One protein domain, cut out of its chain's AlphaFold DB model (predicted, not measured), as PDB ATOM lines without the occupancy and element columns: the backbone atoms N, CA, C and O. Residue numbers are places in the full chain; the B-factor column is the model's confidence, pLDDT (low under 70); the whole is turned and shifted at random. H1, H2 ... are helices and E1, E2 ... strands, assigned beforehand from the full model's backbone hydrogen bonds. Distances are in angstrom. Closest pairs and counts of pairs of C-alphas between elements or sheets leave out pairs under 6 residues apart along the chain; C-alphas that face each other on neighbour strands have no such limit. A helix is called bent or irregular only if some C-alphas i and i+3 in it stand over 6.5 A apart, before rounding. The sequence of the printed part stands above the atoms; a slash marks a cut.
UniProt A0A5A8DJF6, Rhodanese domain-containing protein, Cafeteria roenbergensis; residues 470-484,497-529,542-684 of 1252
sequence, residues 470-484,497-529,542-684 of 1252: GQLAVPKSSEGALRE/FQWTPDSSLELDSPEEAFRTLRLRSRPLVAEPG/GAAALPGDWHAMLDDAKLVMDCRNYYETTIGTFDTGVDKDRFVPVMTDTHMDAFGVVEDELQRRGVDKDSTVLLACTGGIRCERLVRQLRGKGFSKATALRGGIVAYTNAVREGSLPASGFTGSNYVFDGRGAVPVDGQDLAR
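What this domain is: This is residues 470 to 484, 497 to 529 and 542 to 684 of the 1252 residues of the protein "Rhodanese domain-containing protein" of Cafeteria roenbergensis (UniProt A0A5A8DJF6). A twisted sheet of four parallel strands has helices H4 and H5 over one face and the short helix H2 over the other; beside it is a small antiparallel sheet with H6 over one face and H3 at the opposite face. A long unnamed stretch, residues 497 to 529, loops past this body, and H1 lies far out from it. The 191 printed residues run H1 H2 E1 H3 E2 E3 H4 E4 H5 E5 H6 E6 E7, with sheet orders E3 E1 E4 E5 and E2 E6 E7. The class is mixed, helices and strands, though under half of the residues are in named elements. The whole is compact, with a radius of gyration of the C-alphas of 16.6 A and spans of 50 by 40 by 32 A.

How they stand to each other: H1, residues 476 to 484, is on neither sheet. H2, residues 547 to 552, lies over E5, residues 638 to 641; the closest C-alphas, of Trp 550 and Leu 641, are 6.2 A apart. E1, residues 559 to 562, is parallel to E3, residues 583 to 585, with N 584 and O 560 at 2.8 A, and to E4, residues 613 to 616, with N 561 and O 614 at 2.8 A. E4 and E5 are parallel, with N 615 and O 639 at 2.9 A. H4, residues 594 to 604, makes a split strand-helix-strand unit with E3 and E4, E1 standing between the two strands; its crossover is right-handed. H5, residues 621 to 632, joins parallel neighbours E4 and E5 in a right-handed strand-helix-strand unit, at a height over the sheet of 8.1 A. H3, residues 566 to 571, and H6, residues 644 to 654, are on opposite faces of the sheet of E2, residues 572 to 574, E6, residues 662 to 667, and E7, residues 674 to 676. E2 and E6 are antiparallel, with N 573 and O 663 at 2.9 A; E6 and E7 form a hairpin, with N 666 and O 675 at 2.8 A. H2 and H6 only just touch, with 3 pairs of C-alphas within 8 A, the closest being Pro 547 and Tyr 648 at 5.2 A. Every O i to N i+4 pair is within hydrogen-bond range in H2 and H6, against 3 of 5 in H1, 1 of 2 in H3, 6 of 7 in H4 and 6 of 8 in H5.

Where its parts are: H1 begins at C-alpha 476 (0.360, 59.315, -41.414) and is irregular, with C-alphas 477 and 480 7.3 A apart. H4 is 14.9 A long, H5 17.3 A, H6 15.9 A and E6 12.4 A. E7 ends at C-alpha 676 (3.482, 39.783, -36.271).

The domain as a whole: The C-alphas farthest apart, of Ser 477 and Gly 606, are 51.1 A apart. Residues 485 to 496 and 530 to 541 are not printed; the C-alpha gaps are 11.7 A and 25.1 A. Of the links printed whole, none is long. The mean pLDDT of the printed part is 71.6, and residues 470 to 484 and 497 to 529 are among those under 70.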
ATOM      1  N   GLY A 470     -11.599  48.978 -51.064       46.88
ATOM      2  CA  GLY A 470     -10.146  48.968 -51.215       46.88
ATOM      3  C   GLY A 470      -9.403  49.316 -49.926       46.88
ATOM      4  O   GLY A 470      -9.848  50.149 -49.142       46.88
ATOM      5  N   GLN A 471      -8.232  48.707 -49.729       45.66
ATOM      6  CA  GLN A 471      -7.274  49.147 -48.712       45.66
ATOM      7  C   GLN A 471      -6.376  50.245 -49.289       45.66
ATOM      8  O   GLN A 471      -5.903  50.146 -50.423       45.66
ATOM      9  N   LEU A 472      -6.127  51.284 -48.493       51.12
ATOM     10  CA  LEU A 472      -5.290  52.426 -48.844       51.12
ATOM     11  C   LEU A 472      -4.141  52.543 -47.839       51.12
ATOM     12  O   LEU A 472      -4.312  52.263 -46.656       51.12
ATOM     13  N   ALA A 473      -2.971  52.965 -48.316       51.91
ATOM     14  CA  ALA A 473      -1.811  53.240 -47.478       51.91
ATOM     15  C   ALA A 473      -1.186  54.571 -47.903       51.91
ATOM     16  O   ALA A 473      -0.870  54.765 -49.076       51.91
ATOM     17  N   VAL A 474      -1.006  55.470 -46.940       55.44
ATOM     18  CA  VAL A 474      -0.332  56.767 -47.086       55.44
ATOM     19  C   VAL A 474       0.527  57.033 -45.847       55.44
ATOM     20  O   VAL A 474       0.279  56.426 -44.804       55.44
ATOM     21  N   PRO A 475       1.522  57.936 -45.918       57.47
ATOM     22  CA  PRO A 475       2.171  58.460 -44.722       57.47
ATOM     23  C   PRO A 475       1.130  59.039 -43.755       57.47
ATOM     24  O   PRO A 475       0.196  59.712 -44.190       57.47
ATOM     25  N   LYS A 476       1.305  58.836 -42.444       57.25
ATOM     26  CA  LYS A 476       0.360  59.315 -41.414       57.25
ATOM     27  C   LYS A 476       0.165  60.841 -41.445       57.25
ATOM     28  O   LYS A 476      -0.934  61.336 -41.230       57.25
ATOM     29  N   SER A 477       1.200  61.589 -41.836       61.75
ATOM     30  CA  SER A 477       1.140  63.038 -42.099       61.75
ATOM     31  C   SER A 477       0.245  63.440 -43.282       61.75
ATOM     32  O   SER A 477      -0.127  64.604 -43.396       61.75
ATOM     33  N   SER A 478      -0.106  62.501 -44.164       55.88
ATOM     34  CA  SER A 478      -0.976  62.701 -45.326       55.88
ATOM     35  C   SER A 478      -2.379  62.109 -45.142       55.88
ATOM     36  O   SER A 478      -3.211  62.274 -46.031       55.88
ATOM     37  N   GLU A 479      -2.667  61.445 -44.016       57.97
ATOM     38  CA  GLU A 479      -3.959  60.790 -43.766       57.97
ATOM     39  C   GLU A 479      -5.125  61.784 -43.825       57.97
ATOM     40  O   GLU A 479      -6.086  61.554 -44.554       57.97
ATOM     41  N   GLY A 480      -5.016  62.924 -43.130       59.00
ATOM     42  CA  GLY A 480      -6.058  63.955 -43.123       59.00
ATOM     43  C   GLY A 480      -6.348  64.514 -44.519       59.00
ATOM     44  O   GLY A 480      -7.504  64.580 -44.924       59.00
ATOM     45  N   ALA A 481      -5.299  64.823 -45.289       62.06
ATOM     46  CA  ALA A 481      -5.427  65.324 -46.657       62.06
ATOM     47  C   ALA A 481      -6.002  64.267 -47.622       62.06
ATOM     48  O   ALA A 481      -6.811  64.602 -48.485       62.06
ATOM     49  N   LEU A 482      -5.636  62.987 -47.462       54.53
ATOM     50  CA  LEU A 482      -6.248  61.889 -48.214       54.53
ATOM     51  C   LEU A 482      -7.729  61.742 -47.851       54.53
ATOM     52  O   LEU A 482      -8.562  61.671 -48.747       54.53
ATOM     53  N   ARG A 483      -8.061  61.695 -46.557       56.88
ATOM     54  CA  ARG A 483      -9.436  61.540 -46.069       56.88
ATOM     55  C   ARG A 483     -10.320  62.683 -46.556       56.88
ATOM     56  O   ARG A 483     -11.415  62.429 -47.043       56.88
ATOM     57  N   GLU A 484      -9.833  63.918 -46.488       58.50
ATOM     58  CA  GLU A 484     -10.542  65.084 -47.010       58.50
ATOM     59  C   GLU A 484     -10.722  65.008 -48.536       58.50
ATOM     60  O   GLU A 484     -11.824  65.231 -49.035       58.50
ATOM     61  N   PHE A 497     -20.027  56.757 -46.896       38.97
ATOM     62  CA  PHE A 497     -18.568  56.586 -46.867       38.97
ATOM     63  C   PHE A 497     -18.082  56.270 -45.437       38.97
ATOM     64  O   PHE A 497     -17.620  57.143 -44.696       38.97
ATOM     65  N   GLN A 498     -18.188  55.001 -45.032       41.47
ATOM     66  CA  GLN A 498     -17.721  54.512 -43.731       41.47
ATOM     67  C   GLN A 498     -16.182  54.412 -43.673       41.47
ATOM     68  O   GLN A 498     -15.580  53.344 -43.793       41.47
ATOM     69  N   TRP A 499     -15.522  55.549 -43.431       44.81
ATOM     70  CA  TRP A 499     -14.135  55.566 -42.958       44.81
ATOM     71  C   TRP A 499     -14.077  54.967 -41.546       44.81
ATOM     72  O   TRP A 499     -14.518  55.603 -40.590       44.81
ATOM     73  N   THR A 500     -13.532  53.756 -41.410       44.06
ATOM     74  CA  THR A 500     -13.323  53.068 -40.124       44.06
ATOM     75  C   THR A 500     -11.866  53.245 -39.663       44.06
ATOM     76  O   THR A 500     -11.006  52.441 -40.036       44.06
ATOM     77  N   PRO A 501     -11.542  54.298 -38.879       42.50
ATOM     78  CA  PRO A 501     -10.155  54.654 -38.560       42.50
ATOM     79  C   PRO A 501      -9.436  53.562 -37.758       42.50
ATOM     80  O   PRO A 501      -8.247  53.331 -37.962       42.50
ATOM     81  N   ASP A 502     -10.172  52.825 -36.929       42.50
ATOM     82  CA  ASP A 502      -9.668  51.767 -36.041       42.50
ATOM     83  C   ASP A 502      -9.093  50.550 -36.807       42.50
ATOM     84  O   ASP A 502      -8.433  49.678 -36.240       42.50
ATOM     85  N   SER A 503      -9.312  50.482 -38.127       42.06
ATOM     86  CA  SER A 503      -8.710  49.479 -39.019       42.06
ATOM     87  C   SER A 503      -7.294  49.844 -39.503       42.06
ATOM     88  O   SER A 503      -6.643  49.047 -40.184       42.06
ATOM     89  N   SER A 504      -6.778  51.022 -39.137       44.41
ATOM     90  CA  SER A 504      -5.461  51.515 -39.556       44.41
ATOM     91  C   SER A 504      -4.309  50.678 -38.982       44.41
ATOM     92  O   SER A 504      -3.945  50.749 -37.813       44.41
ATOM     93  N   LEU A 505      -3.711  49.833 -39.826       42.78
ATOM     94  CA  LEU A 505      -2.661  48.900 -39.412       42.78
ATOM     95  C   LEU A 505      -1.289  49.604 -39.315       42.78
ATOM     96  O   LEU A 505      -0.417  49.405 -40.170       42.78
ATOM     97  N   GLU A 506      -1.122  50.436 -38.280       49.41
ATOM     98  CA  GLU A 506       0.088  51.225 -38.013       49.41
ATOM     99  C   GLU A 506       1.330  50.337 -37.864       49.41
ATOM    100  O   GLU A 506       1.449  49.564 -36.908       49.41
ATOM    101  N   LEU A 507       2.264  50.466 -38.811       47.06
ATOM    102  CA  LEU A 507       3.564  49.800 -38.806       47.06
ATOM    103  C   LEU A 507       4.632  50.708 -39.420       47.06
ATOM    104  O   LEU A 507       4.548  51.041 -40.603       47.06
ATOM    105  N   ASP A 508       5.700  50.962 -38.662       43.41
ATOM    106  CA  ASP A 508       6.999  51.386 -39.197       43.41
ATOM    107  C   ASP A 508       7.651  50.209 -39.952       43.41
ATOM    108  O   ASP A 508       8.578  49.546 -39.484       43.41
ATOM    109  N   SER A 509       7.098  49.899 -41.127       45.00
ATOM    110  CA  SER A 509       7.562  48.833 -42.014       45.00
ATOM    111  C   SER A 509       8.534  49.389 -43.061       45.00
ATOM    112  O   SER A 509       8.139  50.261 -43.834       45.00
ATOM    113  N   PRO A 510       9.767  48.860 -43.177       44.28
ATOM    114  CA  PRO A 510      10.657  49.186 -44.292       44.28
ATOM    115  C   PRO A 510      10.229  48.520 -45.616       44.28
ATOM    116  O   PRO A 510      10.772  48.854 -46.667       44.28
ATOM    117  N   GLU A 511       9.271  47.583 -45.590       49.09
ATOM    118  CA  GLU A 511       8.593  47.073 -46.788       49.09
ATOM    119  C   GLU A 511       7.323  47.901 -47.065       49.09
ATOM    120  O   GLU A 511       6.438  48.002 -46.211       49.09
ATOM    121  N   GLU A 512       7.224  48.478 -48.267       53.81
ATOM    122  CA  GLU A 512       6.082  49.289 -48.715       53.81
ATOM    123  C   GLU A 512       4.812  48.433 -48.875       53.81
ATOM    124  O   GLU A 512       4.836  47.412 -49.564       53.81
ATOM    125  N   ALA A 513       3.679  48.879 -48.318       54.47
ATOM    126  CA  ALA A 513       2.413  48.145 -48.417       54.47
ATOM    127  C   ALA A 513       1.905  48.038 -49.872       54.47
ATOM    128  O   ALA A 513       1.784  46.937 -50.414       54.47
ATOM    129  N   PHE A 514       1.665  49.170 -50.548       51.19
ATOM    130  CA  PHE A 514       1.166  49.200 -51.927       51.19
ATOM    131  C   PHE A 514       2.011  50.115 -52.823       51.19
ATOM    132  O   PHE A 514       1.981  51.332 -52.686       51.19
ATOM    133  N   ARG A 515       2.706  49.534 -53.810       40.81
ATOM    134  CA  ARG A 515       3.489  50.283 -54.822       40.81
ATOM    135  C   ARG A 515       2.662  50.884 -55.964       40.81
ATOM    136  O   ARG A 515       3.175  51.682 -56.736       40.81
ATOM    137  N   THR A 516       1.413  50.448 -56.137       34.84
ATOM    138  CA  THR A 516       0.518  50.905 -57.214       34.84
ATOM    139  C   THR A 516      -0.930  50.824 -56.752       34.84
ATOM    140  O   THR A 516      -1.359  49.734 -56.365       34.84
ATOM    141  N   LEU A 517      -1.701  51.906 -56.886       37.88
ATOM    142  CA  LEU A 517      -3.162  51.838 -56.810       37.88
ATOM    143  C   LEU A 517      -3.693  50.919 -57.927       37.88
ATOM    144  O   LEU A 517      -3.215  50.972 -59.062       37.88
ATOM    145  N   ARG A 518      -4.663  50.055 -57.609       35.44
ATOM    146  CA  ARG A 518      -5.280  49.116 -58.563       35.44
ATOM    147  C   ARG A 518      -6.787  49.030 -58.356       35.44
ATOM    148  O   ARG A 518      -7.287  48.066 -57.785       35.44
ATOM    149  N   LEU A 519      -7.499  50.031 -58.862       35.81
ATOM    150  CA  LEU A 519      -8.956  49.997 -58.938       35.81
ATOM    151  C   LEU A 519      -9.402  48.909 -59.930       35.81
ATOM    152  O   LEU A 519      -8.797  48.726 -60.990       35.81
ATOM    153  N   ARG A 520     -10.453  48.168 -59.574       35.16
ATOM    154  CA  ARG A 520     -11.091  47.150 -60.418       35.16
ATOM    155  C   ARG A 520     -12.594  47.188 -60.180       35.16
ATOM    156  O   ARG A 520     -13.045  46.691 -59.156       35.16
ATOM    157  N   SER A 521     -13.352  47.720 -61.135       37.75
ATOM    158  CA  SER A 521     -14.808  47.556 -61.132       37.75
ATOM    159  C   SER A 521     -15.172  46.064 -61.213       37.75
ATOM    160  O   SER A 521     -14.518  45.272 -61.913       37.75
ATOM    161  N   ARG A 522     -16.188  45.682 -60.442       38.66
ATOM    162  CA  ARG A 522     -16.812  44.361 -60.371       38.66
ATOM    163  C   ARG A 522     -18.305  44.580 -60.086       38.66
ATOM    164  O   ARG A 522     -18.566  45.452 -59.273       38.66
ATOM    165  N   PRO A 523     -19.235  43.802 -60.678       34.03
ATOM    166  CA  PRO A 523     -20.678  43.966 -60.434       34.03
ATOM    167  C   PRO A 523     -21.171  43.551 -59.035       34.03
ATOM    168  O   PRO A 523     -22.368  43.582 -58.795       34.03
ATOM    169  N   LEU A 524     -20.277  43.033 -58.184       47.22
ATOM    170  CA  LEU A 524     -20.483  42.680 -56.774       47.22
ATOM    171  C   LEU A 524     -19.111  42.693 -56.078       47.22
ATOM    172  O   LEU A 524     -18.095  42.338 -56.693       47.22
ATOM    173  N   VAL A 525     -19.064  43.044 -54.792       46.91
ATOM    174  CA  VAL A 525     -17.822  43.097 -54.000       46.91
ATOM    175  C   VAL A 525     -17.331  41.690 -53.633       46.91
ATOM    176  O   VAL A 525     -16.124  41.429 -53.681       46.91
ATOM    177  N   ALA A 526     -18.249  40.773 -53.301       43.88
ATOM    178  CA  ALA A 526     -17.991  39.336 -53.160       43.88
ATOM    179  C   ALA A 526     -19.301  38.519 -53.206       43.88
ATOM    180  O   ALA A 526     -20.100  38.580 -52.272       43.88
ATOM    181  N   GLU A 527     -19.499  37.717 -54.255       48.91
ATOM    182  CA  GLU A 527     -20.642  36.795 -54.385       48.91
ATOM    183  C   GLU A 527     -20.257  35.374 -53.929       48.91
ATOM    184  O   GLU A 527     -19.233  34.856 -54.379       48.91
ATOM    185  N   PRO A 528     -21.062  34.687 -53.102       40.06
ATOM    186  CA  PRO A 528     -21.053  33.232 -53.025       40.06
ATOM    187  C   PRO A 528     -21.935  32.664 -54.145       40.06
ATOM    188  O   PRO A 528     -23.128  32.952 -54.205       40.06
ATOM    189  N   GLY A 529     -21.356  31.840 -55.025       37.16
ATOM    190  CA  GLY A 529     -21.864  31.538 -56.379       37.16
ATOM    191  C   GLY A 529     -23.189  30.765 -56.537       37.16
ATOM    192  O   GLY A 529     -23.340  30.052 -57.526       37.16
ATOM    193  N   GLY A 542     -26.529  45.214 -36.437       62.91
ATOM    194  CA  GLY A 542     -25.933  44.504 -35.313       62.91
ATOM    195  C   GLY A 542     -25.244  43.189 -35.692       62.91
ATOM    196  O   GLY A 542     -25.045  42.352 -34.809       62.91
ATOM    197  N   ALA A 543     -24.913  42.939 -36.967       72.00
ATOM    198  CA  ALA A 543     -24.200  41.730 -37.391       72.00
ATOM    199  C   ALA A 543     -22.725  41.716 -36.985       72.00
ATOM    200  O   ALA A 543     -22.164  40.632 -36.840       72.00
ATOM    201  N   ALA A 544     -22.099  42.878 -36.786       81.81
ATOM    202  CA  ALA A 544     -20.670  42.999 -36.508       81.81
ATOM    203  C   ALA A 544     -20.397  43.758 -35.200       81.81
ATOM    204  O   ALA A 544     -20.698  44.949 -35.099       81.81
ATOM    205  N   ALA A 545     -19.792  43.074 -34.224       85.56
ATOM    206  CA  ALA A 545     -19.407  43.627 -32.925       85.56
ATOM    207  C   ALA A 545     -17.989  44.219 -32.957       85.56
ATOM    208  O   ALA A 545     -17.124  43.730 -33.690       85.56
ATOM    209  N   LEU A 546     -17.738  45.254 -32.149       85.56
ATOM    210  CA  LEU A 546     -16.409  45.856 -32.002       85.56
ATOM    211  C   LEU A 546     -15.418  44.855 -31.376       85.56
ATOM    212  O   LEU A 546     -15.849  43.959 -30.647       85.56
ATOM    213  N   PRO A 547     -14.093  45.005 -31.588       87.56
ATOM    214  CA  PRO A 547     -13.101  44.068 -31.055       87.56
ATOM    215  C   PRO A 547     -13.200  43.813 -29.544       87.56
ATOM    216  O   PRO A 547     -12.996  42.679 -29.119       87.56
ATOM    217  N   GLY A 548     -13.552  44.830 -28.747       85.75
ATOM    218  CA  GLY A 548     -13.762  44.705 -27.298       85.75
ATOM    219  C   GLY A 548     -14.925  43.781 -26.931       85.75
ATOM    220  O   GLY A 548     -14.745  42.815 -26.188       85.75
ATOM    221  N   ASP A 549     -16.104  44.035 -27.499       87.81
ATOM    222  CA  ASP A 549     -17.305  43.227 -27.259       87.81
ATOM    223  C   ASP A 549     -17.131  41.808 -27.815       87.81
ATOM    224  O   ASP A 549     -17.436  40.822 -27.147       87.81
ATOM    225  N   TRP A 550     -16.566  41.689 -29.022       90.94
ATOM    226  CA  TRP A 550     -16.291  40.407 -29.668       90.94
ATOM    227  C   TRP A 550     -15.279  39.568 -28.872       90.94
ATOM    228  O   TRP A 550     -15.450  38.356 -28.760       90.94
ATOM    229  N   HIS A 551     -14.269  40.199 -28.255       88.94
ATOM    230  CA  HIS A 551     -13.356  39.533 -27.322       88.94
ATOM    231  C   HIS A 551     -14.095  39.009 -26.084       88.94
ATOM    232  O   HIS A 551     -13.922  37.848 -25.725       88.94
ATOM    233  N   ALA A 552     -14.959  39.821 -25.465       88.25
ATOM    234  CA  ALA A 552     -15.750  39.397 -24.308       88.25
ATOM    235  C   ALA A 552     -16.709  38.232 -24.631       88.25
ATOM    236  O   ALA A 552     -16.978  37.398 -23.772       88.25
ATOM    237  N   MET A 553     -17.183  38.126 -25.878       88.69
ATOM    238  CA  MET A 553     -18.013  37.006 -26.333       88.69
ATOM    239  C   MET A 553     -17.241  35.683 -26.526       88.69
ATOM    240  O   MET A 553     -17.888  34.640 -26.638       88.69
ATOM    241  N   LEU A 554     -15.898  35.680 -26.576       85.69
ATOM    242  CA  LEU A 554     -15.100  34.470 -26.850       85.69
ATOM    243  C   LEU A 554     -15.342  33.350 -25.829       85.69
ATOM    244  O   LEU A 554     -15.476  32.189 -26.220       85.69
ATOM    245  N   ASP A 555     -15.432  33.686 -24.540       81.25
ATOM    246  CA  ASP A 555     -15.566  32.695 -23.465       81.25
ATOM    247  C   ASP A 555     -16.916  31.962 -23.495       81.25
ATOM    248  O   ASP A 555     -16.950  30.760 -23.215       81.25
ATOM    249  N   ASP A 556     -17.984  32.616 -23.967       81.75
ATOM    250  CA  ASP A 556     -19.345  32.060 -24.097       81.75
ATOM    251  C   ASP A 556     -19.687  31.543 -25.517       81.75
ATOM    252  O   ASP A 556     -20.687  30.848 -25.710       81.75
ATOM    253  N   ALA A 557     -18.873  31.844 -26.536       86.00
ATOM    254  CA  ALA A 557     -19.135  31.460 -27.926       86.00
ATOM    255  C   ALA A 557     -19.163  29.934 -28.134       86.00
ATOM    256  O   ALA A 557     -18.170  29.240 -27.894       86.00
ATOM    257  N   LYS A 558     -20.266  29.387 -28.659       86.69
ATOM    258  CA  LYS A 558     -20.398  27.942 -28.911       86.69
ATOM    259  C   LYS A 558     -19.358  27.447 -29.916       86.69
ATOM    260  O   LYS A 558     -18.828  26.356 -29.723       86.69
ATOM    261  N   LEU A 559     -19.079  28.249 -30.944       88.44
ATOM    262  CA  LEU A 559     -17.939  28.110 -31.849       88.44
ATOM    263  C   LEU A 559     -17.367  29.490 -32.197       88.44
ATOM    264  O   LEU A 559     -18.101  30.480 -32.256       88.44
ATOM    265  N   VAL A 560     -16.073  29.515 -32.507       88.31
ATOM    266  CA  VAL A 560     -15.377  30.642 -33.137       88.31
ATOM    267  C   VAL A 560     -14.847  30.155 -34.482       88.31
ATOM    268  O   VAL A 560     -13.988  29.277 -34.524       88.31
ATOM    269  N   MET A 561     -15.389  30.678 -35.580       88.50
ATOM    270  CA  MET A 561     -15.096  30.226 -36.938       88.50
ATOM    271  C   MET A 561     -14.156  31.204 -37.642       88.50
ATOM    272  O   MET A 561     -14.525  32.338 -37.969       88.50
ATOM    273  N   ASP A 562     -12.930  30.755 -37.897       88.12
ATOM    274  CA  ASP A 562     -11.959  31.511 -38.678       88.12
ATOM    275  C   ASP A 562     -12.147  31.213 -40.162       88.12
ATOM    276  O   ASP A 562     -11.761  30.163 -40.678       88.12
ATOM    277  N   CYS A 563     -12.779  32.164 -40.841       86.44
ATOM    278  CA  CYS A 563     -13.309  32.012 -42.188       86.44
ATOM    279  C   CYS A 563     -12.240  32.171 -43.284       86.44
ATOM    280  O   CYS A 563     -12.588  32.215 -44.464       86.44
ATOM    281  N   ARG A 564     -10.962  32.326 -42.915       87.69
ATOM    282  CA  ARG A 564      -9.833  32.605 -43.818       87.69
ATOM    283  C   ARG A 564      -9.381  31.394 -44.649       87.69
ATOM    284  O   ARG A 564      -9.850  30.263 -44.479       87.69
ATOM    285  N   ASN A 565      -8.466  31.650 -45.583       83.62
ATOM    286  CA  ASN A 565      -7.791  30.612 -46.360       83.62
ATOM    287  C   ASN A 565      -6.745  29.877 -45.499       83.62
ATOM    288  O   ASN A 565      -6.180  30.458 -44.570       83.62
ATOM    289  N   TYR A 566      -6.422  28.622 -45.834       81.69
ATOM    290  CA  TYR A 566      -5.577  27.759 -44.988       81.69
ATOM    291  C   TYR A 566      -4.224  28.383 -44.607       81.69
ATOM    292  O   TYR A 566      -3.748  28.203 -43.484       81.69
ATOM    293  N   TYR A 567      -3.591  29.122 -45.520       82.19
ATOM    294  CA  TYR A 567      -2.278  29.725 -45.291       82.19
ATOM    295  C   TYR A 567      -2.339  30.926 -44.341       82.19
ATOM    296  O   TYR A 567      -1.357  31.182 -43.651       82.19
ATOM    297  N   GLU A 568      -3.473  31.629 -44.259       86.62
ATOM    298  CA  GLU A 568      -3.663  32.765 -43.348       86.62
ATOM    299  C   GLU A 568      -3.800  32.275 -41.900       86.62
ATOM    300  O   GLU A 568      -3.155  32.801 -40.994       86.62
ATOM    301  N   THR A 569      -4.597  31.224 -41.687       84.25
ATOM    302  CA  THR A 569      -4.787  30.589 -40.375       84.25
ATOM    303  C   THR A 569      -3.563  29.796 -39.924       84.25
ATOM    304  O   THR A 569      -3.295  29.694 -38.731       84.25
ATOM    305  N   THR A 570      -2.768  29.270 -40.863       82.75
ATOM    306  CA  THR A 570      -1.510  28.581 -40.537       82.75
ATOM    307  C   THR A 570      -0.490  29.518 -39.879       82.75
ATOM    308  O   THR A 570       0.258  29.067 -39.013       82.75
ATOM    309  N   ILE A 571      -0.436  30.800 -40.273       85.56
ATOM    310  CA  ILE A 571       0.581  31.755 -39.786       85.56
ATOM    311  C   ILE A 571       0.194  32.501 -38.503       85.56
ATOM    312  O   ILE A 571       1.083  32.964 -37.786       85.56
ATOM    313  N   GLY A 572      -1.095  32.566 -38.173       86.69
ATOM    314  CA  GLY A 572      -1.596  33.134 -36.924       86.69
ATOM    315  C   GLY A 572      -3.070  32.814 -36.717       86.69
ATOM    316  O   GLY A 572      -3.830  32.752 -37.683       86.69
ATOM    317  N   THR A 573      -3.480  32.615 -35.469       85.50
ATOM    318  CA  THR A 573      -4.826  32.161 -35.091       85.50
ATOM    319  C   THR A 573      -5.233  32.720 -33.729       85.50
ATOM    320  O   THR A 573      -4.380  33.097 -32.928       85.50
ATOM    321  N   PHE A 574      -6.533  32.725 -33.428       81.50
ATOM    322  CA  PHE A 574      -6.976  32.875 -32.042       81.50
ATOM    323  C   PHE A 574      -6.584  31.608 -31.263       81.50
ATOM    324  O   PHE A 574      -6.882  30.498 -31.708       81.50
ATOM    325  N   ASP A 575      -5.897  31.773 -30.132       66.38
ATOM    326  CA  ASP A 575      -5.550  30.699 -29.191       66.38
ATOM    327  C   ASP A 575      -5.790  31.209 -27.768       66.38
ATOM    328  O   ASP A 575      -4.929  31.823 -27.146       66.38
ATOM    329  N   THR A 576      -7.002  30.989 -27.260       54.41
ATOM    330  CA  THR A 576      -7.409  31.429 -25.916       54.41
ATOM    331  C   THR A 576      -6.941  30.479 -24.809       54.41
ATOM    332  O   THR A 576      -7.273  30.683 -23.643       54.41
ATOM    333  N   GLY A 577      -6.221  29.398 -25.140       56.06
ATOM    334  CA  GLY A 577      -5.891  28.320 -24.201       56.06
ATOM    335  C   GLY A 577      -7.092  27.468 -23.753       56.06
ATOM    336  O   GLY A 577      -6.927  26.568 -22.926       56.06
ATOM    337  N   VAL A 578      -8.288  27.723 -24.295       49.69
ATOM    338  CA  VAL A 578      -9.534  26.990 -24.022       49.69
ATOM    339  C   VAL A 578      -9.800  25.965 -25.135       49.69
ATOM    340  O   VAL A 578      -9.322  26.112 -26.256       49.69
ATOM    341  N   ASP A 579     -10.538  24.907 -24.786       60.69
ATOM    342  CA  ASP A 579     -11.038  23.811 -25.633       60.69
ATOM    343  C   ASP A 579     -10.911  24.005 -27.162       60.69
ATOM    344  O   ASP A 579     -11.674  24.742 -27.796       60.69
ATOM    345  N   LYS A 580      -9.967  23.265 -27.760       60.44
ATOM    346  CA  LYS A 580      -9.646  23.328 -29.194       60.44
ATOM    347  C   LYS A 580     -10.793  22.888 -30.101       60.44
ATOM    348  O   LYS A 580     -10.780  23.254 -31.270       60.44
ATOM    349  N   ASP A 581     -11.794  22.169 -29.589       67.00
ATOM    350  CA  ASP A 581     -12.974  21.806 -30.375       67.00
ATOM    351  C   ASP A 581     -13.959  22.982 -30.558       67.00
ATOM    352  O   ASP A 581     -14.885  22.879 -31.367       67.00
ATOM    353  N   ARG A 582     -13.755  24.120 -29.871       73.50
ATOM    354  CA  ARG A 582     -14.541  25.358 -30.058       73.50
ATOM    355  C   ARG A 582     -14.028  26.244 -31.192       73.50
ATOM    356  O   ARG A 582     -14.824  26.960 -31.799       73.50
ATOM    357  N   PHE A 583     -12.725  26.223 -31.475       77.62
ATOM    358  CA  PHE A 583     -12.136  27.015 -32.554       77.62
ATOM    359  C   PHE A 583     -12.116  26.215 -33.859       77.62
ATOM    360  O   PHE A 583     -11.601  25.100 -33.923       77.62
ATOM    361  N   VAL A 584     -12.700  26.786 -34.908       81.00
ATOM    362  CA  VAL A 584     -13.003  26.084 -36.156       81.00
ATOM    363  C   VAL A 584     -12.385  26.838 -37.329       81.00
ATOM    364  O   VAL A 584     -12.971  27.800 -37.827       81.00
ATOM    365  N   PRO A 585     -11.190  26.428 -37.780       80.12
ATOM    366  CA  PRO A 585     -10.566  27.025 -38.944       80.12
ATOM    367  C   PRO A 585     -11.196  26.431 -40.210       80.12
ATOM    368  O   PRO A 585     -11.180  25.218 -40.416       80.12
ATOM    369  N   VAL A 586     -11.757  27.282 -41.070       78.06
ATOM    370  CA  VAL A 586     -12.481  26.851 -42.283       78.06
ATOM    371  C   VAL A 586     -11.502  26.414 -43.396       78.06
ATOM    372  O   VAL A 586     -11.870  25.644 -44.277       78.06
ATOM    373  N   MET A 587     -10.227  26.830 -43.313       71.56
ATOM    374  CA  MET A 587      -9.068  26.289 -44.059       71.56
ATOM    375  C   MET A 587      -9.257  26.177 -45.581       71.56
ATOM    376  O   MET A 587      -8.885  25.183 -46.206       71.56
ATOM    377  N   THR A 588      -9.815  27.220 -46.187       75.31
ATOM    378  CA  THR A 588     -10.207  27.227 -47.606       75.31
ATOM    379  C   THR A 588      -9.043  27.459 -48.575       75.31
ATOM    380  O   THR A 588      -8.038  28.075 -48.215       75.31
ATOM    381  N   ASP A 589      -9.184  26.988 -49.820       63.56
ATOM    382  CA  ASP A 589      -8.306  27.366 -50.942       63.56
ATOM    383  C   ASP A 589      -8.678  28.773 -51.455       63.56
ATOM    384  O   ASP A 589      -7.799  29.570 -51.793       63.56
ATOM    385  N   THR A 590      -9.977  29.098 -51.504       64.56
ATOM    386  CA  THR A 590     -10.510  30.360 -52.033       64.56
ATOM    387  C   THR A 590     -11.528  31.021 -51.097       64.56
ATOM    388  O   THR A 590     -12.074  30.407 -50.186       64.56
ATOM    389  N   HIS A 591     -11.851  32.291 -51.367       62.34
ATOM    390  CA  HIS A 591     -12.928  33.007 -50.671       62.34
ATOM    391  C   HIS A 591     -14.299  32.316 -50.823       62.34
ATOM    392  O   HIS A 591     -15.104  32.356 -49.896       62.34
ATOM    393  N   MET A 592     -14.552  31.684 -51.974       61.47
ATOM    394  CA  MET A 592     -15.852  31.114 -52.350       61.47
ATOM    395  C   MET A 592     -16.229  29.915 -51.477       61.47
ATOM    396  O   MET A 592     -17.374  29.780 -51.051       61.47
ATOM    397  N   ASP A 593     -15.247  29.058 -51.190       67.88
ATOM    398  CA  ASP A 593     -15.460  27.762 -50.538       67.88
ATOM    399  C   ASP A 593     -15.975  27.923 -49.095       67.88
ATOM    400  O   ASP A 593     -16.669  27.052 -48.568       67.88
ATOM    401  N   ALA A 594     -15.674  29.063 -48.461       68.25
ATOM    402  CA  ALA A 594     -15.982  29.323 -47.056       68.25
ATOM    403  C   ALA A 594     -17.486  29.284 -46.754       68.25
ATOM    404  O   ALA A 594     -17.873  28.874 -45.664       68.25
ATOM    405  N   PHE A 595     -18.329  29.664 -47.715       69.00
ATOM    406  CA  PHE A 595     -19.781  29.747 -47.541       69.00
ATOM    407  C   PHE A 595     -20.433  28.361 -47.443       69.00
ATOM    408  O   PHE A 595     -21.342  28.174 -46.640       69.00
ATOM    409  N   GLY A 596     -19.940  27.374 -48.200       72.56
ATOM    410  CA  GLY A 596     -20.375  25.980 -48.062       72.56
ATOM    411  C   GLY A 596     -19.796  25.325 -46.808       72.56
ATOM    412  O   GLY A 596     -20.536  24.802 -45.979       72.56
ATOM    413  N   VAL A 597     -18.474  25.431 -46.620       77.62
ATOM    414  CA  VAL A 597     -17.768  24.742 -45.524       77.62
ATOM    415  C   VAL A 597     -18.222  25.230 -44.141       77.62
ATOM    416  O   VAL A 597     -18.303  24.421 -43.221       77.62
ATOM    417  N   VAL A 598     -18.574  26.512 -43.972       81.75
ATOM    418  CA  VAL A 598     -19.146  27.024 -42.709       81.75
ATOM    419  C   VAL A 598     -20.477  26.345 -42.371       81.75
ATOM    420  O   VAL A 598     -20.682  25.952 -41.222       81.75
ATOM    421  N   GLU A 599     -21.372  26.171 -43.344       77.88
ATOM    422  CA  GLU A 599     -22.680  25.547 -43.115       77.88
ATOM    423  C   GLU A 599     -22.567  24.035 -42.878       77.88
ATOM    424  O   GLU A 599     -23.131  23.530 -41.903       77.88
ATOM    425  N   ASP A 600     -21.777  23.335 -43.700       81.31
ATOM    426  CA  ASP A 600     -21.483  21.907 -43.531       81.31
ATOM    427  C   ASP A 600     -20.898  21.619 -42.141       81.31
ATOM    428  O   ASP A 600     -21.281  20.654 -41.480       81.31
ATOM    429  N   GLU A 601     -19.991  22.470 -41.659       83.44
ATOM    430  CA  GLU A 601     -19.305  22.301 -40.378       83.44
ATOM    431  C   GLU A 601     -20.212  22.612 -39.172       83.44
ATOM    432  O   GLU A 601     -20.160  21.897 -38.164       83.44
ATOM    433  N   LEU A 602     -21.106  23.605 -39.281       85.62
ATOM    434  CA  LEU A 602     -22.163  23.864 -38.292       85.62
ATOM    435  C   LEU A 602     -23.148  22.688 -38.204       85.62
ATOM    436  O   LEU A 602     -23.481  22.238 -37.101       85.62
ATOM    437  N   GLN A 603     -23.568  22.145 -39.352       84.19
ATOM    438  CA  GLN A 603     -24.457  20.985 -39.421       84.19
ATOM    439  C   GLN A 603     -23.774  19.715 -38.890       84.19
ATOM    440  O   GLN A 603     -24.356  18.999 -38.074       84.19
ATOM    441  N   ARG A 604     -22.518  19.454 -39.279       84.12
ATOM    442  CA  ARG A 604     -21.721  18.297 -38.834       84.12
ATOM    443  C   ARG A 604     -21.463  18.305 -37.326       84.12
ATOM    444  O   ARG A 604     -21.404  17.238 -36.718       84.12
ATOM    445  N   ARG A 605     -21.317  19.486 -36.716       83.75
ATOM    446  CA  ARG A 605     -21.171  19.656 -35.258       83.75
ATOM    447  C   ARG A 605     -22.505  19.704 -34.502       83.75
ATOM    448  O   ARG A 605     -22.482  19.734 -33.274       83.75
ATOM    449  N   GLY A 606     -23.646  19.694 -35.198       84.00
ATOM    450  CA  GLY A 606     -24.974  19.744 -34.581       84.00
ATOM    451  C   GLY A 606     -25.223  21.034 -33.796       84.00
ATOM    452  O   GLY A 606     -25.761  20.987 -32.691       84.00
ATOM    453  N   VAL A 607     -24.769  22.176 -34.322       86.69
ATOM    454  CA  VAL A 607     -24.897  23.474 -33.645       86.69
ATOM    455  C   VAL A 607     -26.338  23.971 -33.728       86.69
ATOM    456  O   VAL A 607     -26.887  24.135 -34.815       86.69
ATOM    457  N   ASP A 608     -26.944  24.224 -32.567       86.62
ATOM    458  CA  ASP A 608     -28.284  24.806 -32.471       86.62
ATOM    459  C   ASP A 608     -28.288  26.239 -33.029       86.62
ATOM    460  O   ASP A 608     -27.319  26.979 -32.843       86.62
ATOM    461  N   LYS A 609     -29.379  26.651 -33.677       87.12
ATOM    462  CA  LYS A 609     -29.526  27.988 -34.264       87.12
ATOM    463  C   LYS A 609     -29.513  29.107 -33.220       87.12
ATOM    464  O   LYS A 609     -29.041  30.200 -33.517       87.12
ATOM    465  N   ASP A 610     -29.929  28.823 -31.988       86.12
ATOM    466  CA  ASP A 610     -29.824  29.769 -30.871       86.12
ATOM    467  C   ASP A 610     -28.438  29.775 -30.191       86.12
ATOM    468  O   ASP A 610     -28.261  30.397 -29.137       86.12
ATOM    469  N   SER A 611     -27.431  29.118 -30.775       88.62
ATOM    470  CA  SER A 611     -26.039  29.184 -30.314       88.62
ATOM    471  C   SER A 611     -25.363  30.495 -30.717       88.62
ATOM    472  O   SER A 611     -25.483  30.938 -31.856       88.62
ATOM    473  N   THR A 612     -24.556  31.071 -29.823       90.50
ATOM    474  CA  THR A 612     -23.622  32.154 -30.176       90.50
ATOM    475  C   THR A 612     -22.516  31.607 -31.077       90.50
ATOM    476  O   THR A 612     -21.763  30.730 -30.646       90.50
ATOM    477  N   VAL A 613     -22.395  32.116 -32.304       91.69
ATOM    478  CA  VAL A 613     -21.353  31.715 -33.265       91.69
ATOM    479  C   VAL A 613     -20.579  32.959 -33.687       91.69
ATOM    480  O   VAL A 613     -21.133  33.863 -34.311       91.69
ATOM    481  N   LEU A 614     -19.295  33.021 -33.340       92.25
ATOM    482  CA  LEU A 614     -18.438  34.150 -33.700       92.25
ATOM    483  C   LEU A 614     -17.709  33.868 -35.008       92.25
ATOM    484  O   LEU A 614     -17.135  32.794 -35.166       92.25
ATOM    485  N   LEU A 615     -17.711  34.822 -35.940       91.88
ATOM    486  CA  LEU A 615     -17.021  34.697 -37.223       91.88
ATOM    487  C   LEU A 615     -15.949  35.783 -37.363       91.88
ATOM    488  O   LEU A 615     -16.214  36.972 -37.171       91.88
ATOM    489  N   ALA A 616     -14.745  35.377 -37.759       90.38
ATOM    490  CA  ALA A 616     -13.630  36.280 -38.024       90.38
ATOM    491  C   ALA A 616     -13.012  36.023 -39.404       90.38
ATOM    492  O   ALA A 616     -12.965  34.896 -39.896       90.38
ATOM    493  N   CYS A 617     -12.496  37.086 -40.015       88.00
ATOM    494  CA  CYS A 617     -11.541  37.012 -41.113       88.00
ATOM    495  C   CYS A 617     -10.581  38.205 -41.047       88.00
ATOM    496  O   CYS A 617     -10.811  39.146 -40.288       88.00
ATOM    497  N   THR A 618      -9.546  38.192 -41.886       85.44
ATOM    498  CA  THR A 618      -8.457  39.179 -41.910       85.44
ATOM    499  C   THR A 618      -8.933  40.635 -41.794       85.44
ATOM    500  O   THR A 618      -8.457  41.334 -40.908       85.44
ATOM    501  N   GLY A 619      -9.920  41.069 -42.592       76.75
ATOM    502  CA  GLY A 619     -10.434  42.452 -42.582       76.75
ATOM    503  C   GLY A 619     -11.956  42.582 -42.720       76.75
ATOM    504  O   GLY A 619     -12.415  43.301 -43.597       76.75
ATOM    505  N   GLY A 620     -12.737  41.844 -41.920       76.50
ATOM    506  CA  GLY A 620     -14.205  41.986 -41.775       76.50
ATOM    507  C   GLY A 620     -15.060  41.433 -42.928       76.50
ATOM    508  O   GLY A 620     -15.928  40.590 -42.718       76.50
ATOM    509  N   ILE A 621     -14.753  41.825 -44.167       73.12
ATOM    510  CA  ILE A 621     -15.579  41.638 -45.379       73.12
ATOM    511  C   ILE A 621     -16.176  40.222 -45.524       73.12
ATOM    512  O   ILE A 621     -17.364  40.074 -45.808       73.12
ATOM    513  N   ARG A 622     -15.373  39.161 -45.332       77.12
ATOM    514  CA  ARG A 622     -15.832  37.768 -45.520       77.12
ATOM    515  C   ARG A 622     -16.759  37.315 -44.384       77.12
ATOM    516  O   ARG A 622     -17.802  36.730 -44.658       77.12
ATOM    517  N   CYS A 623     -16.408  37.579 -43.121       80.69
ATOM    518  CA  CYS A 623     -17.246  37.171 -41.989       80.69
ATOM    519  C   CYS A 623     -18.551  37.979 -41.899       80.69
ATOM    520  O   CYS A 623     -19.573  37.419 -41.513       80.69
ATOM    521  N   GLU A 624     -18.561  39.239 -42.333       77.62
ATOM    522  CA  GLU A 624     -19.761  40.087 -42.362       77.62
ATOM    523  C   GLU A 624     -20.829  39.631 -43.373       77.62
ATOM    524  O   GLU A 624     -22.024  39.809 -43.116       77.62
ATOM    525  N   ARG A 625     -20.438  39.003 -44.493       74.06
ATOM    526  CA  ARG A 625     -21.381  38.351 -45.425       74.06
ATOM    527  C   ARG A 625     -21.861  37.000 -44.888       74.06
ATOM    528  O   ARG A 625     -23.064  36.743 -44.872       74.06
ATOM    529  N   LEU A 626     -20.942  36.176 -44.371       79.69
ATOM    530  CA  LEU A 626     -21.263  34.870 -43.780       79.69
ATOM    531  C   LEU A 626     -22.244  34.986 -42.599       79.69
ATOM    532  O   LEU A 626     -23.194  34.215 -42.513       79.69
ATOM    533  N   VAL A 627     -22.084  35.978 -41.714       84.38
ATOM    534  CA  VAL A 627     -23.019  36.193 -40.594       84.38
ATOM    535  C   VAL A 627     -24.429  36.524 -41.067       84.38
ATOM    536  O   VAL A 627     -25.383  35.978 -40.517       84.38
ATOM    537  N   ARG A 628     -24.589  37.364 -42.094       79.31
ATOM    538  CA  ARG A 628     -25.917  37.726 -42.615       79.31
ATOM    539  C   ARG A 628     -26.609  36.532 -43.281       79.31
ATOM    540  O   ARG A 628     -27.789  36.300 -43.027       79.31
ATOM    541  N   GLN A 629     -25.864  35.696 -44.007       76.81
ATOM    542  CA  GLN A 629     -26.355  34.409 -44.521       76.81
ATOM    543  C   GLN A 629     -26.794  33.460 -43.390       76.81
ATOM    544  O   GLN A 629     -27.885  32.889 -43.448       76.81
ATOM    545  N   LEU A 630     -25.980  33.314 -42.337       82.31
ATOM    546  CA  LEU A 630     -26.304  32.473 -41.182       82.31
ATOM    547  C   LEU A 630     -27.534  32.992 -40.418       82.31
ATOM    548  O   LEU A 630     -28.423  32.199 -40.103       82.31
ATOM    549  N   ARG A 631     -27.643  34.309 -40.192       83.44
ATOM    550  CA  ARG A 631     -28.831  34.951 -39.601       83.44
ATOM    551  C   ARG A 631     -30.082  34.723 -40.448       83.44
ATOM    552  O   ARG A 631     -31.099  34.313 -39.897       83.44
ATOM    553  N   GLY A 632     -29.993  34.866 -41.772       75.69
ATOM    554  CA  GLY A 632     -31.078  34.528 -42.705       75.69
ATOM    555  C   GLY A 632     -31.487  33.049 -42.656       75.69
ATOM    556  O   GLY A 632     -32.664  32.718 -42.774       75.69
ATOM    557  N   LYS A 633     -30.539  32.145 -42.372       78.88
ATOM    558  CA  LYS A 633     -30.801  30.719 -42.097       78.88
ATOM    559  C   LYS A 633     -31.236  30.437 -40.650       78.88
ATOM    560  O   LYS A 633     -31.493  29.280 -40.305       78.88
ATOM    561  N   GLY A 634     -31.401  31.471 -39.826       81.69
ATOM    562  CA  GLY A 634     -31.970  31.433 -38.478       81.69
ATOM    563  C   GLY A 634     -30.961  31.435 -37.328       81.69
ATOM    564  O   GLY A 634     -31.393  31.369 -36.183       81.69
ATOM    565  N   PHE A 635     -29.649  31.514 -37.587       86.88
ATOM    566  CA  PHE A 635     -28.629  31.636 -36.536       86.88
ATOM    567  C   PHE A 635     -28.618  33.060 -35.959       86.88
ATOM    568  O   PHE A 635     -27.777  33.892 -36.305       86.88
ATOM    569  N   SER A 636     -29.588  33.346 -35.090       82.81
ATOM    570  CA  SER A 636     -29.880  34.677 -34.533       82.81
ATOM    571  C   SER A 636     -28.678  35.336 -33.841       82.81
ATOM    572  O   SER A 636     -28.527  36.554 -33.891       82.81
ATOM    573  N   LYS A 637     -27.793  34.527 -33.241       89.75
ATOM    574  CA  LYS A 637     -26.593  34.955 -32.498       89.75
ATOM    575  C   LYS A 637     -25.285  34.702 -33.260       89.75
ATOM    576  O   LYS A 637     -24.229  34.547 -32.644       89.75
ATOM    577  N   ALA A 638     -25.337  34.640 -34.591       90.94
ATOM    578  CA  ALA A 638     -24.135  34.780 -35.406       90.94
ATOM    579  C   ALA A 638     -23.643  36.241 -35.350       90.94
ATOM    580  O   ALA A 638     -24.441  37.164 -35.552       90.94
ATOM    581  N   THR A 639     -22.346  36.446 -35.088       91.62
ATOM    582  CA  THR A 639     -21.735  37.782 -34.933       91.62
ATOM    583  C   THR A 639     -20.327  37.844 -35.538       91.62
ATOM    584  O   THR A 639     -19.449  37.043 -35.210       91.62
ATOM    585  N   ALA A 640     -20.103  38.815 -36.421       90.38
ATOM    586  CA  ALA A 640     -18.820  39.105 -37.049       90.38
ATOM    587  C   ALA A 640     -17.931  39.981 -36.153       90.38
ATOM    588  O   ALA A 640     -18.419  40.786 -35.359       90.38
ATOM    589  N   LEU A 641     -16.619  39.867 -36.337       88.69
ATOM    590  CA  LEU A 641     -15.636  40.827 -35.837       88.69
ATOM    591  C   LEU A 641     -15.589  42.057 -36.766       88.69
ATOM    592  O   LEU A 641     -15.049  41.957 -37.870       88.69
ATOM    593  N   ARG A 642     -16.143  43.202 -36.333       82.06
ATOM    594  CA  ARG A 642     -16.177  44.463 -37.106       82.06
ATOM    595  C   ARG A 642     -14.746  44.930 -37.399       82.06
ATOM    596  O   ARG A 642     -13.921  45.010 -36.491       82.06
ATOM    597  N   GLY A 643     -14.425  45.173 -38.673       74.31
ATOM    598  CA  GLY A 643     -13.055  45.485 -39.121       74.31
ATOM    599  C   GLY A 643     -12.078  44.291 -39.132       74.31
ATOM    600  O   GLY A 643     -10.929  44.427 -39.558       74.31
ATOM    601  N   GLY A 644     -12.525  43.101 -38.722       87.31
ATOM    602  CA  GLY A 644     -11.753  41.862 -38.758       87.31
ATOM    603  C   GLY A 644     -10.562  41.790 -37.804       87.31
ATOM    604  O   GLY A 644     -10.392  42.580 -36.876       87.31
ATOM    605  N   ILE A 645      -9.709  40.796 -38.063       88.56
ATOM    606  CA  ILE A 645      -8.509  40.520 -37.265       88.56
ATOM    607  C   ILE A 645      -7.552  41.720 -37.284       88.56
ATOM    608  O   ILE A 645      -6.903  41.973 -36.279       88.56
ATOM    609  N   VAL A 646      -7.511  42.512 -38.364       82.50
ATOM    610  CA  VAL A 646      -6.755  43.777 -38.413       82.50
ATOM    611  C   VAL A 646      -7.133  44.704 -37.249       82.50
ATOM    612  O   VAL A 646      -6.266  44.984 -36.420       82.50
ATOM    613  N   ALA A 647      -8.407  45.095 -37.121       80.88
ATOM    614  CA  ALA A 647      -8.867  45.982 -36.045       80.88
ATOM    615  C   ALA A 647      -8.631  45.379 -34.645       80.88
ATOM    616  O   ALA A 647      -8.213  46.070 -33.718       80.88
ATOM    617  N   TYR A 648      -8.803  44.061 -34.501       86.19
ATOM    618  CA  TYR A 648      -8.482  43.349 -33.261       86.19
ATOM    619  C   TYR A 648      -6.985  43.418 -32.905       86.19
ATOM    620  O   TYR A 648      -6.624  43.653 -31.753       86.19
ATOM    621  N   THR A 649      -6.091  43.251 -33.886       84.38
ATOM    622  CA  THR A 649      -4.637  43.337 -33.664       84.38
ATOM    623  C   THR A 649      -4.145  44.762 -33.407       84.38
ATOM    624  O   THR A 649      -3.125  44.926 -32.738       84.38
ATOM    625  N   ASN A 650      -4.876  45.782 -33.870       78.38
ATOM    626  CA  ASN A 650      -4.629  47.181 -33.517       78.38
ATOM    627  C   ASN A 650      -4.973  47.429 -32.040       78.38
ATOM    628  O   ASN A 650      -4.090  47.807 -31.276       78.38
ATOM    629  N   ALA A 651      -6.178  47.049 -31.599       81.19
ATOM    630  CA  ALA A 651      -6.597  47.136 -30.195       81.19
ATOM    631  C   ALA A 651      -5.643  46.394 -29.226       81.19
ATOM    632  O   ALA A 651      -5.323  46.878 -28.138       81.19
ATOM    633  N   VAL A 652      -5.107  45.238 -29.638       81.44
ATOM    634  CA  VAL A 652      -4.041  44.538 -28.896       81.44
ATOM    635  C   VAL A 652      -2.745  45.362 -28.815       81.44
ATOM    636  O   VAL A 652      -2.132  45.430 -27.751       81.44
ATOM    637  N   ARG A 653      -2.318  46.003 -29.911       76.56
ATOM    638  CA  ARG A 653      -1.092  46.829 -29.965       76.56
ATOM    639  C   ARG A 653      -1.221  48.131 -29.169       76.56
ATOM    640  O   ARG A 653      -0.250  48.568 -28.560       76.56
ATOM    641  N   GLU A 654      -2.413  48.716 -29.152       78.62
ATOM    642  CA  GLU A 654      -2.784  49.892 -28.353       78.62
ATOM    643  C   GLU A 654      -2.909  49.578 -26.851       78.62
ATOM    644  O   GLU A 654      -2.936  50.490 -26.025       78.62
ATOM    645  N   GLY A 655      -2.977  48.293 -26.482       80.56
ATOM    646  CA  GLY A 655      -3.143  47.839 -25.102       80.56
ATOM    647  C   GLY A 655      -4.583  47.906 -24.582       80.56
ATOM    648  O   GLY A 655      -4.792  47.764 -23.377       80.56
ATOM    649  N   SER A 656      -5.573  48.103 -25.460       82.12
ATOM    650  CA  SER A 656      -7.001  48.028 -25.118       82.12
ATOM    651  C   SER A 656      -7.530  46.584 -25.087       82.12
ATOM    652  O   SER A 656      -8.552  46.325 -24.452       82.12
ATOM    653  N   LEU A 657      -6.802  45.627 -25.683       83.56
ATOM    654  CA  LEU A 657      -7.044  44.180 -25.582       83.56
ATOM    655  C   LEU A 657      -5.784  43.388 -25.178       83.56
ATOM    656  O   LEU A 657      -4.663  43.814 -25.462       83.56
ATOM    657  N   PRO A 658      -5.930  42.207 -24.541       76.44
ATOM    658  CA  PRO A 658      -4.796  41.375 -24.157       76.44
ATOM    659  C   PRO A 658      -4.195  40.625 -25.358       76.44
ATOM    660  O   PRO A 658      -4.896  39.960 -26.124       76.44
ATOM    661  N   ALA A 659      -2.863  40.642 -25.464       66.56
ATOM    662  CA  ALA A 659      -2.122  39.952 -26.526       66.56
ATOM    663  C   ALA A 659      -2.316  38.422 -26.553       66.56
ATOM    664  O   ALA A 659      -2.103  37.798 -27.584       66.56
ATOM    665  N   SER A 660      -2.787  37.817 -25.459       66.69
ATOM    666  CA  SER A 660      -3.097  36.384 -25.367       66.69
ATOM    667  C   SER A 660      -4.367  35.948 -26.110       66.69
ATOM    668  O   SER A 660      -4.787  34.808 -25.953       66.69
ATOM    669  N   GLY A 661      -5.034  36.836 -26.855       72.94
ATOM    670  CA  GLY A 661      -6.218  36.469 -27.639       72.94
ATOM    671  C   GLY A 661      -5.922  35.994 -29.067       72.94
ATOM    672  O   GLY A 661      -6.686  35.197 -29.603       72.94
ATOM    673  N   PHE A 662      -4.831  36.455 -29.688       84.00
ATOM    674  CA  PHE A 662      -4.430  36.055 -31.043       84.00
ATOM    675  C   PHE A 662      -2.913  35.871 -31.115       84.00
ATOM    676  O   PHE A 662      -2.154  36.806 -30.870       84.00
ATOM    677  N   THR A 663      -2.486  34.671 -31.493       83.88
ATOM    678  CA  THR A 663      -1.089  34.232 -31.485       83.88
ATOM    679  C   THR A 663      -0.574  34.059 -32.907       83.88
ATOM    680  O   THR A 663      -1.278  33.553 -33.784       83.88
ATOM    681  N   GLY A 664       0.677  34.451 -33.147       86.81
ATOM    682  CA  GLY A 664       1.325  34.352 -34.448       86.81
ATOM    683  C   GLY A 664       1.340  35.667 -35.229       86.81
ATOM    684  O   GLY A 664       1.554  36.752 -34.685       86.81
ATOM    685  N   SER A 665       1.124  35.566 -36.542       86.81
ATOM    686  CA  SER A 665       1.053  36.702 -37.466       86.81
ATOM    687  C   SER A 665      -0.284  36.754 -38.200       86.81
ATOM    688  O   SER A 665      -0.766  35.737 -38.692       86.81
ATOM    689  N   ASN A 666      -0.871  37.941 -38.341       87.19
ATOM    690  CA  ASN A 666      -2.016  38.137 -39.227       87.19
ATOM    691  C   ASN A 666      -1.537  38.204 -40.690       87.19
ATOM    692  O   ASN A 666      -0.504  38.812 -40.976       87.19
ATOM    693  N   TYR A 667      -2.272  37.592 -41.620       85.00
ATOM    694  CA  TYR A 667      -1.987  37.723 -43.052       85.00
ATOM    695  C   TYR A 667      -2.413  39.110 -43.543       85.00
ATOM    696  O   TYR A 667      -3.382  39.668 -43.035       85.00
ATOM    697  N   VAL A 668      -1.726  39.673 -44.539       76.06
ATOM    698  CA  VAL A 668      -2.163  40.913 -45.204       76.06
ATOM    699  C   VAL A 668      -1.979  40.813 -46.715       76.06
ATOM    700  O   VAL A 668      -0.982  40.284 -47.200       76.06
ATOM    701  N   PHE A 669      -2.944  41.337 -47.472       70.50
ATOM    702  CA  PHE A 669      -3.030  41.212 -48.936       70.50
ATOM    703  C   PHE A 669      -2.124  42.212 -49.691       70.50
ATOM    704  O   PHE A 669      -2.442  42.642 -50.801       70.50
ATOM    705  N   ASP A 670      -1.002  42.594 -49.080       65.00
ATOM    706  CA  ASP A 670      -0.104  43.665 -49.522       65.00
ATOM    707  C   ASP A 670       1.378  43.224 -49.507       65.00
ATOM    708  O   ASP A 670       1.683  42.052 -49.269       65.00
ATOM    709  N   GLY A 671       2.311  44.134 -49.808       62.06
ATOM    710  CA  GLY A 671       3.748  43.836 -49.909       62.06
ATOM    711  C   GLY A 671       4.383  43.207 -48.659       62.06
ATOM    712  O   GLY A 671       5.342  42.441 -48.786       62.06
ATOM    713  N   ARG A 672       3.822  43.466 -47.470       72.56
ATOM    714  CA  ARG A 672       4.280  42.923 -46.180       72.56
ATOM    715  C   ARG A 672       4.010  41.414 -46.092       72.56
ATOM    716  O   ARG A 672       4.844  40.646 -45.610       72.56
ATOM    717  N   GLY A 673       2.854  40.973 -46.597       71.56
ATOM    718  CA  GLY A 673       2.379  39.582 -46.625       71.56
ATOM    719  C   GLY A 673       1.977  38.990 -45.264       71.56
ATOM    720  O   GLY A 673       1.016  38.232 -45.189       71.56
ATOM    721  N   ALA A 674       2.672  39.337 -44.181       80.75
ATOM    722  CA  ALA A 674       2.334  38.937 -42.817       80.75
ATOM    723  C   ALA A 674       2.735  40.030 -41.812       80.75
ATOM    724  O   ALA A 674       3.751  40.700 -41.993       80.75
ATOM    725  N   VAL A 675       1.952  40.181 -40.744       79.44
ATOM    726  CA  VAL A 675       2.186  41.133 -39.650       79.44
ATOM    727  C   VAL A 675       2.242  40.381 -38.318       79.44
ATOM    728  O   VAL A 675       1.216  39.828 -37.917       79.44
ATOM    729  N   PRO A 676       3.385  40.366 -37.607       81.44
ATOM    730  CA  PRO A 676       3.482  39.783 -36.271       81.44
ATOM    731  C   PRO A 676       2.540  40.458 -35.268       81.44
ATOM    732  O   PRO A 676       2.407  41.685 -35.266       81.44
ATOM    733  N   VAL A 677       1.912  39.657 -34.402       79.94
ATOM    734  CA  VAL A 677       0.991  40.137 -33.357       79.94
ATOM    735  C   VAL A 677       1.635  40.024 -31.978       79.94
ATOM    736  O   VAL A 677       1.842  41.038 -31.318       79.94
ATOM    737  N   ASP A 678       2.023  38.813 -31.576       74.00
ATOM    738  CA  ASP A 678       2.650  38.520 -30.276       74.00
ATOM    739  C   ASP A 678       4.144  38.149 -30.382       74.00
ATOM    740  O   ASP A 678       4.801  37.857 -29.383       74.00
ATOM    741  N   GLY A 679       4.693  38.168 -31.600       69.50
ATOM    742  CA  GLY A 679       6.088  37.825 -31.886       69.50
ATOM    743  C   GLY A 679       6.379  36.323 -31.973       69.50
ATOM    744  O   GLY A 679       7.548  35.954 -32.086       69.50
ATOM    745  N   GLN A 680       5.364  35.452 -31.942       72.81
ATOM    746  CA  GLN A 680       5.545  34.013 -32.143       72.81
ATOM    747  C   GLN A 680       5.473  33.633 -33.635       72.81
ATOM    748  O   GLN A 680       4.621  34.112 -34.378       72.81
ATOM    749  N   ASP A 681       6.338  32.721 -34.088       72.19
ATOM    750  CA  ASP A 681       6.195  32.048 -35.389       72.19
ATOM    751  C   ASP A 681       5.431  30.725 -35.184       72.19
ATOM    752  O   ASP A 681       6.035  29.691 -34.884       72.19
ATOM    753  N   LEU A 682       4.101  30.734 -35.347       77.75
ATOM    754  CA  LEU A 682       3.305  29.493 -35.317       77.75
ATOM    755  C   LEU A 682       3.599  28.587 -36.519       77.75
ATOM    756  O   LEU A 682       3.701  27.363 -36.385       77.75
ATOM    757  N   ALA A 683       3.732  29.188 -37.702       83.00
ATOM    758  CA  ALA A 683       3.915  28.450 -38.938       83.00
ATOM    759  C   ALA A 683       5.347  27.948 -39.146       83.00
ATOM    760  O   ALA A 683       6.341  28.496 -38.662       83.00
ATOM    761  N   ARG A 684       5.441  26.886 -39.950       85.56
ATOM    762  CA  ARG A 684       6.697  26.252 -40.346       85.56
ATOM    763  C   ARG A 684       6.843  26.267 -41.857       85.56
ATOM    764  O   ARG A 684       5.900  25.971 -42.586       85.56
TER     765      ARG A 684